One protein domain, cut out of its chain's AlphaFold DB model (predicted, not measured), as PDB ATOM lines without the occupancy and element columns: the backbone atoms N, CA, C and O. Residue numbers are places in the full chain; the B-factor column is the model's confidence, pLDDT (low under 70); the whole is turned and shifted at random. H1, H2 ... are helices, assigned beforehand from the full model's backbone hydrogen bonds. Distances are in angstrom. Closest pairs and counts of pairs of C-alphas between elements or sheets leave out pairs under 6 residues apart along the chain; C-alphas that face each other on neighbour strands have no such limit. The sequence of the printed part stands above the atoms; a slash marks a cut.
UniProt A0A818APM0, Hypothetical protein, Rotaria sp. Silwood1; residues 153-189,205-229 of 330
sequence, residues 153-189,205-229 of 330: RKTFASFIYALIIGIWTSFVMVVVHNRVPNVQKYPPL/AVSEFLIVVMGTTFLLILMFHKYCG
ATOM      1  N   ARG A 153      56.039  10.865 125.537       65.81
ATOM      2  CA  ARG A 153      54.719  11.161 126.085       65.81
ATOM      3  C   ARG A 153      53.577  10.659 125.198       65.81
ATOM      4  O   ARG A 153      52.565  10.268 125.751       65.81
ATOM      5  N   LYS A 154      53.727  10.624 123.869       67.44
ATOM      6  CA  LYS A 154      52.680  10.128 122.959       67.44
ATOM      7  C   LYS A 154      52.607   8.606 122.936       67.44
ATOM      8  O   LYS A 154      51.515   8.057 123.000       67.44
ATOM      9  N   THR A 155      53.750   7.921 122.950       76.81
ATOM     10  CA  THR A 155      53.770   6.454 123.087       76.81
ATOM     11  C   THR A 155      53.350   6.014 124.488       76.81
ATOM     12  O   THR A 155      52.592   5.063 124.628       76.81
ATOM     13  N   PHE A 156      53.752   6.754 125.526       76.56
ATOM     14  CA  PHE A 156      53.275   6.521 126.891       76.56
ATOM     15  C   PHE A 156      51.766   6.768 127.040       76.56
ATOM     16  O   PHE A 156      51.105   6.020 127.749       76.56
ATOM     17  N   ALA A 157      51.202   7.757 126.339       80.31
ATOM     18  CA  ALA A 157      49.757   7.985 126.323       80.31
ATOM     19  C   ALA A 157      48.995   6.825 125.658       80.31
ATOM     20  O   ALA A 157      48.015   6.345 126.220       80.31
ATOM     21  N   SER A 158      49.473   6.326 124.514       81.44
ATOM     22  CA  SER A 158      48.899   5.137 123.862       81.44
ATOM     23  C   SER A 158      49.022   3.882 124.736       81.44
ATOM     24  O   SER A 158      48.087   3.091 124.816       81.44
ATOM     25  N   PHE A 159      50.132   3.737 125.460       81.56
ATOM     26  CA  PHE A 159      50.333   2.643 126.405       81.56
ATOM     27  C   PHE A 159      49.353   2.689 127.586       81.56
ATOM     28  O   PHE A 159      48.737   1.679 127.913       81.56
ATOM     29  N   ILE A 160      49.159   3.862 128.197       84.25
ATOM     30  CA  ILE A 160      48.164   4.040 129.264       84.25
ATOM     31  C   ILE A 160      46.759   3.734 128.742       84.25
ATOM     32  O   ILE A 160      45.990   3.066 129.425       84.25
ATOM     33  N   TYR A 161      46.432   4.175 127.526       87.12
ATOM     34  CA  TYR A 161      45.145   3.878 126.901       87.12
ATOM     35  C   TYR A 161      44.922   2.366 126.728       87.12
ATOM     36  O   TYR A 161      43.863   1.861 127.090       87.12
ATOM     37  N   ALA A 162      45.941   1.623 126.280       84.44
ATOM     38  CA  ALA A 162      45.879   0.165 126.176       84.44
ATOM     39  C   ALA A 162      45.732  -0.530 127.544       84.44
ATOM     40  O   ALA A 162      44.984  -1.498 127.653       84.44
ATOM     41  N   LEU A 163      46.386  -0.024 128.599       85.06
ATOM     42  CA  LEU A 163      46.206  -0.542 129.962       85.06
ATOM     43  C   LEU A 163      44.794  -0.290 130.493       85.06
ATOM     44  O   LEU A 163      44.203  -1.186 131.085       85.06
ATOM     45  N   ILE A 164      44.240   0.903 130.265       90.81
ATOM     46  CA  ILE A 164      42.872   1.235 130.678       90.81
ATOM     47  C   ILE A 164      41.866   0.334 129.954       90.81
ATOM     48  O   ILE A 164      40.976  -0.211 130.602       90.81
ATOM     49  N   ILE A 165      42.033   0.117 128.642       89.75
ATOM     50  CA  ILE A 165      41.205  -0.832 127.884       89.75
ATOM     51  C   ILE A 165      41.365  -2.251 128.431       89.75
ATOM     52  O   ILE A 165      40.364  -2.924 128.634       89.75
ATOM     53  N   GLY A 166      42.588  -2.695 128.730       86.62
ATOM     54  CA  GLY A 166      42.826  -4.017 129.315       86.62
ATOM     55  C   GLY A 166      42.136  -4.204 130.670       86.62
ATOM     56  O   GLY A 166      41.496  -5.231 130.902       86.62
ATOM     57  N   ILE A 167      42.196  -3.192 131.544       89.88
ATOM     58  CA  ILE A 167      41.482  -3.179 132.831       89.88
ATOM     59  C   ILE A 167      39.966  -3.224 132.599       89.88
ATOM     60  O   ILE A 167      39.266  -3.977 133.275       89.88
ATOM     61  N   TRP A 168      39.459  -2.465 131.625       93.25
ATOM     62  CA  TRP A 168      38.040  -2.452 131.275       93.25
ATOM     63  C   TRP A 168      37.557  -3.806 130.740       93.25
ATOM     64  O   TRP A 168      36.545  -4.325 131.203       93.25
ATOM     65  N   THR A 169      38.296  -4.427 129.818       89.75
ATOM     66  CA  THR A 169      37.988  -5.763 129.286       89.75
ATOM     67  C   THR A 169      38.010  -6.825 130.385       89.75
ATOM     68  O   THR A 169      37.115  -7.666 130.433       89.75
ATOM     69  N   SER A 170      38.978  -6.758 131.305       89.00
ATOM     70  CA  SER A 170      39.031  -7.645 132.475       89.00
ATOM     71  C   SER A 170      37.806  -7.466 133.381       89.00
ATOM     72  O   SER A 170      37.152  -8.441 133.746       89.00
ATOM     73  N   PHE A 171      37.415  -6.219 133.663       92.56
ATOM     74  CA  PHE A 171      36.204  -5.922 134.431       92.56
ATOM     75  C   PHE A 171      34.939  -6.481 133.764       92.56
ATOM     76  O   PHE A 171      34.141  -7.139 134.430       92.56
ATOM     77  N   VAL A 172      34.771  -6.274 132.454       92.31
ATOM     78  CA  VAL A 172      33.623  -6.805 131.701       92.31
ATOM     79  C   VAL A 172      33.584  -8.333 131.769       92.31
ATOM     80  O   VAL A 172      32.518  -8.887 132.031       92.31
ATOM     81  N   MET A 173      34.724  -9.014 131.618       88.31
ATOM     82  CA  MET A 173      34.796 -10.474 131.731       88.31
ATOM     83  C   MET A 173      34.350 -10.971 133.120       88.31
ATOM     84  O   MET A 173      33.570 -11.917 133.224       88.31
ATOM     85  N   VAL A 174      34.776 -10.301 134.195       90.25
ATOM     86  CA  VAL A 174      34.381 -10.641 135.575       90.25
ATOM     87  C   VAL A 174      32.898 -10.364 135.826       90.25
ATOM     88  O   VAL A 174      32.208 -11.170 136.451       90.25
ATOM     89  N   VAL A 175      32.374  -9.239 135.334       92.12
ATOM     90  CA  VAL A 175      30.946  -8.913 135.455       92.12
ATOM     91  C   VAL A 175      30.096  -9.947 134.733       92.12
ATOM     92  O   VAL A 175      29.111 -10.406 135.302       92.12
ATOM     93  N   VAL A 176      30.477 -10.342 133.516       89.00
ATOM     94  CA  VAL A 176      29.780 -11.397 132.775       89.00
ATOM     95  C   VAL A 176      29.791 -12.694 133.575       89.00
ATOM     96  O   VAL A 176      28.731 -13.276 133.762       89.00
ATOM     97  N   HIS A 177      30.928 -13.099 134.136       82.31
ATOM     98  CA  HIS A 177      30.999 -14.313 134.952       82.31
ATOM     99  C   HIS A 177      30.075 -14.268 136.181       82.31
ATOM    100  O   HIS A 177      29.369 -15.232 136.454       82.31
ATOM    101  N   ASN A 178      29.993 -13.123 136.867       85.06
ATOM    102  CA  ASN A 178      29.073 -12.920 137.995       85.06
ATOM    103  C   ASN A 178      27.591 -12.860 137.581       85.06
ATOM    104  O   ASN A 178      26.703 -12.954 138.431       85.06
ATOM    105  N   ARG A 179      27.311 -12.631 136.294       83.06
ATOM    106  CA  ARG A 179      25.958 -12.546 135.725       83.06
ATOM    107  C   ARG A 179      25.528 -13.825 135.012       83.06
ATOM    108  O   ARG A 179      24.328 -14.003 134.813       83.06
ATOM    109  N   VAL A 180      26.463 -14.703 134.653       78.12
ATOM    110  CA  VAL A 180      26.150 -16.033 134.129       78.12
ATOM    111  C   VAL A 180      25.528 -16.853 135.268       78.12
ATOM    112  O   VAL A 180      26.125 -16.970 136.340       78.12
ATOM    113  N   PRO A 181      24.305 -17.386 135.091       70.88
ATOM    114  CA  PRO A 181      23.647 -18.179 136.118       70.88
ATOM    115  C   PRO A 181      24.468 -19.434 136.428       70.88
ATOM    116  O   PRO A 181      25.041 -20.048 135.532       70.88
ATOM    117  N   ASN A 182      24.516 -19.810 137.710       73.88
ATOM    118  CA  ASN A 182      25.291 -20.952 138.195       73.88
ATOM    119  C   ASN A 182      25.073 -22.198 137.323       73.88
ATOM    120  O   ASN A 182      23.969 -22.747 137.288       73.88
ATOM    121  N   VAL A 183      26.154 -22.668 136.695       71.00
ATOM    122  CA  VAL A 183      26.188 -23.821 135.772       71.00
ATOM    123  C   VAL A 183      25.651 -25.118 136.388       71.00
ATOM    124  O   VAL A 183      25.197 -26.001 135.674       71.00
ATOM    125  N   GLN A 184      25.650 -25.220 137.722       73.06
ATOM    126  CA  GLN A 184      25.093 -26.360 138.458       73.06
ATOM    127  C   GLN A 184      23.556 -26.352 138.532       73.06
ATOM    128  O   GLN A 184      22.953 -27.398 138.740       73.06
ATOM    129  N   LYS A 185      22.910 -25.185 138.398       77.88
ATOM    130  CA  LYS A 185      21.447 -25.048 138.504       77.88
ATOM    131  C   LYS A 185      20.747 -25.104 137.145       77.88
ATOM    132  O   LYS A 185      19.606 -25.547 137.080       77.88
ATOM    133  N   TYR A 186      21.428 -24.679 136.085       72.94
ATOM    134  CA  TYR A 186      20.956 -24.778 134.706       72.94
ATOM    135  C   TYR A 186      22.136 -25.223 133.837       72.94
ATOM    136  O   TYR A 186      22.958 -24.374 133.477       72.94
ATOM    137  N   PRO A 187      22.281 -26.533 133.563       69.75
ATOM    138  CA  PRO A 187      23.364 -27.006 132.719       69.75
ATOM    139  C   PRO A 187      23.198 -26.417 131.308       69.75
ATOM    140  O   PRO A 187      22.066 -26.318 130.820       69.75
ATOM    141  N   PRO A 188      24.292 -25.977 130.663       69.56
ATOM    142  CA  PRO A 188      24.244 -25.520 129.281       69.56
ATOM    143  C   PRO A 188      23.748 -26.649 128.370       69.56
ATOM    144  O   PRO A 188      23.821 -27.825 128.730       69.56
ATOM    145  N   LEU A 189      23.218 -26.286 127.198       78.81
ATOM    146  CA  LEU A 189      22.801 -27.271 126.197       78.81
ATOM    147  C   LEU A 189      23.954 -28.261 125.928       78.81
ATOM    148  O   LEU A 189      25.091 -27.803 125.797       78.81
ATOM    149  N   ALA A 205      45.149 -23.585 133.151       87.69
ATOM    150  CA  ALA A 205      46.408 -23.115 133.731       87.69
ATOM    151  C   ALA A 205      47.464 -22.778 132.659       87.69
ATOM    152  O   ALA A 205      48.177 -21.782 132.770       87.69
ATOM    153  N   VAL A 206      47.540 -23.571 131.584       90.38
ATOM    154  CA  VAL A 206      48.449 -23.288 130.460       90.38
ATOM    155  C   VAL A 206      48.030 -22.025 129.706       90.38
ATOM    156  O   VAL A 206      48.887 -21.215 129.357       90.38
ATOM    157  N   SER A 207      46.730 -21.814 129.487       90.12
ATOM    158  CA  SER A 207      46.229 -20.606 128.822       90.12
ATOM    159  C   SER A 207      46.507 -19.332 129.630       90.12
ATOM    160  O   SER A 207      46.916 -18.320 129.061       90.12
ATOM    161  N   GLU A 208      46.388 -19.403 130.958       88.19
ATOM    162  CA  GLU A 208      46.717 -18.305 131.867       88.19
ATOM    163  C   GLU A 208      48.215 -17.965 131.801       88.19
ATOM    164  O   GLU A 208      48.590 -16.803 131.623       88.19
ATOM    165  N   PHE A 209      49.077 -18.986 131.828       92.12
ATOM    166  CA  PHE A 209      50.522 -18.807 131.692       92.12
ATOM    167  C   PHE A 209      50.910 -18.183 130.342       92.12
ATOM    168  O   PHE A 209      51.730 -17.265 130.296       92.12
ATOM    169  N   LEU A 210      50.292 -18.621 129.240       91.81
ATOM    170  CA  LEU A 210      50.564 -18.090 127.901       91.81
ATOM    171  C   LEU A 210      50.219 -16.604 127.775       91.81
ATOM    172  O   LEU A 210      50.996 -15.846 127.192       91.81
ATOM    173  N   ILE A 211      49.092 -16.167 128.342       89.19
ATOM    174  CA  ILE A 211      48.688 -14.755 128.311       89.19
ATOM    175  C   ILE A 211      49.682 -13.896 129.107       89.19
ATOM    176  O   ILE A 211      50.085 -12.828 128.638       89.19
ATOM    177  N   VAL A 212      50.151 -14.377 130.265       92.06
ATOM    178  CA  VAL A 212      51.171 -13.682 131.071       92.06
ATOM    179  C   VAL A 212      52.508 -13.604 130.326       92.06
ATOM    180  O   VAL A 212      53.122 -12.535 130.272       92.06
ATOM    181  N   VAL A 213      52.961 -14.689 129.696       92.88
ATOM    182  CA  VAL A 213      54.226 -14.721 128.938       92.88
ATOM    183  C   VAL A 213      54.175 -13.829 127.690       92.88
ATOM    184  O   VAL A 213      55.114 -13.072 127.430       92.88
ATOM    185  N   MET A 214      53.074 -13.851 126.933       86.56
ATOM    186  CA  MET A 214      52.906 -12.996 125.749       86.56
ATOM    187  C   MET A 214      52.799 -11.517 126.130       86.56
ATOM    188  O   MET A 214      53.457 -10.669 125.523       86.56
ATOM    189  N   GLY A 215      52.039 -11.204 127.183       86.88
ATOM    190  CA  GLY A 215      51.912  -9.843 127.699       86.88
ATOM    191  C   GLY A 215      53.237  -9.286 128.225       86.88
ATOM    192  O   GLY A 215      53.619  -8.166 127.887       86.88
ATOM    193  N   THR A 216      53.985 -10.073 128.999       85.94
ATOM    194  CA  THR A 216      55.300  -9.661 129.523       85.94
ATOM    195  C   THR A 216      56.323  -9.465 128.409       85.94
ATOM    196  O   THR A 216      57.020  -8.451 128.403       85.94
ATOM    197  N   THR A 217      56.368 -10.353 127.416       83.62
ATOM    198  CA  THR A 217      57.269 -10.209 126.262       83.62
ATOM    199  C   THR A 217      56.940  -8.953 125.447       83.62
ATOM    200  O   THR A 217      57.841  -8.194 125.090       83.62
ATOM    201  N   PHE A 218      55.656  -8.653 125.231       84.12
ATOM    202  CA  PHE A 218      55.220  -7.415 124.575       84.12
ATOM    203  C   PHE A 218      55.624  -6.155 125.363       84.12
ATOM    204  O   PHE A 218      56.154  -5.200 124.790       84.12
ATOM    205  N   LEU A 219      55.456  -6.163 126.690       80.56
ATOM    206  CA  LEU A 219      55.906  -5.072 127.562       80.56
ATOM    207  C   LEU A 219      57.424  -4.873 127.509       80.56
ATOM    208  O   LEU A 219      57.894  -3.735 127.432       80.56
ATOM    209  N   LEU A 220      58.195  -5.963 127.505       80.50
ATOM    210  CA  LEU A 220      59.649  -5.917 127.382       80.50
ATOM    211  C   LEU A 220      60.071  -5.318 126.038       80.50
ATOM    212  O   LEU A 220      60.916  -4.425 126.020       80.50
ATOM    213  N   ILE A 221      59.445  -5.711 124.928       79.25
ATOM    214  CA  ILE A 221      59.723  -5.140 123.599       79.25
ATOM    215  C   ILE A 221      59.471  -3.622 123.590       79.25
ATOM    216  O   ILE A 221      60.311  -2.857 123.105       79.25
ATOM    217  N   LEU A 222      58.378  -3.154 124.203       72.81
ATOM    218  CA  LEU A 222      58.096  -1.719 124.345       72.81
ATOM    219  C   LEU A 222      59.126  -0.994 125.232       72.81
ATOM    220  O   LEU A 222      59.503   0.149 124.950       72.81
ATOM    221  N   MET A 223      59.618  -1.650 126.286       68.25
ATOM    222  CA  MET A 223      60.657  -1.113 127.172       68.25
ATOM    223  C   MET A 223      62.042  -1.069 126.504       68.25
ATOM    224  O   MET A 223      62.752  -0.069 126.639       68.25
ATOM    225  N   PHE A 224      62.425  -2.089 125.735       64.19
ATOM    226  CA  PHE A 224      63.719  -2.152 125.048       64.19
ATOM    227  C   PHE A 224      63.779  -1.239 123.821       64.19
ATOM    228  O   PHE A 224      64.786  -0.554 123.621       64.19
ATOM    229  N   HIS A 225      62.677  -1.089 123.077       62.22
ATOM    230  CA  HIS A 225      62.573  -0.063 122.033       62.22
ATOM    231  C   HIS A 225      62.760   1.357 122.613       62.22
ATOM    232  O   HIS A 225      63.333   2.247 121.982       62.22
ATOM    233  N   LYS A 226      62.342   1.571 123.868       57.09
ATOM    234  CA  LYS A 226      62.543   2.821 124.617       57.09
ATOM    235  C   LYS A 226      63.980   2.999 125.147       57.09
ATOM    236  O   LYS A 226      64.410   4.143 125.313       57.09
ATOM    237  N   TYR A 227      64.760   1.934 125.354       52.59
ATOM    238  CA  TYR A 227      66.119   2.025 125.916       52.59
ATOM    239  C   TYR A 227      67.179   2.534 124.919       52.59
ATOM    240  O   TYR A 227      68.102   3.239 125.327       52.59
ATOM    241  N   CYS A 228      67.010   2.316 123.609       50.69
ATOM    242  CA  CYS A 228      67.885   2.921 122.585       50.69
ATOM    243  C   CYS A 228      67.580   4.417 122.321       50.69
ATOM    244  O   CYS A 228      68.379   5.127 121.708       50.69
ATOM    245  N   GLY A 229      66.429   4.912 122.795       52.34
ATOM    246  CA  GLY A 229      65.994   6.307 122.650       52.34
ATOM    247  C   GLY A 229      66.099   7.168 123.915       52.34
ATOM    248  O   GLY A 229      65.878   8.373 123.832       52.34
TER     249      GLY A 229
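Overview. This is residues 153 to 189 and 205 to 229 of the 330 residues of the protein "Hypothetical protein" of Rotaria sp. Silwood1 (UniProt A0A818APM0). Two long helices, H1 and H2, run in opposite directions as a narrow, loosely joined V; they come near each other where H1 begins and H2 ends, and a tail after H1 makes one end of a rod. The printed part has 62 residues with two named helices, H1 then H2, and no named strand: all helix. It is extended, with a radius of gyration of the C-alphas of 17.4 A and spans of 57 by 25 by 14 A.

Along the chain. H1, residues 153 to 179, measures 38.5 A from C-alpha 153 at (54.719, 11.161, 126.085) to C-alpha 179. H2, residues 205 to 229, measures 37.0 A and ends with C-alpha 229 at (65.994, 6.307, 122.650).

Arrangement. H1 and H2 are near each other, with 5 pairs of C-alphas within 10 A and no pair within 8 A. Residues 160 to 189, of which 160 to 179 belong to H1, stand free. Residues 205 to 218 of H2 stand free too. In H1 every O i to N i+4 pair is within hydrogen-bond range; in H2, 19 of 21 are.

Size, cuts and confidence. The C-alphas of Lys 185 and Gly 229, the two farthest apart, are 56.7 A apart. Residues 190 to 204 are not printed, and C-alphas 189 and 205 are 25.1 A apart across this cut. Mean pLDDT of the printed part is 80.5; residues 153 to 154, 187 to 188 and 223 to 229 are under 70.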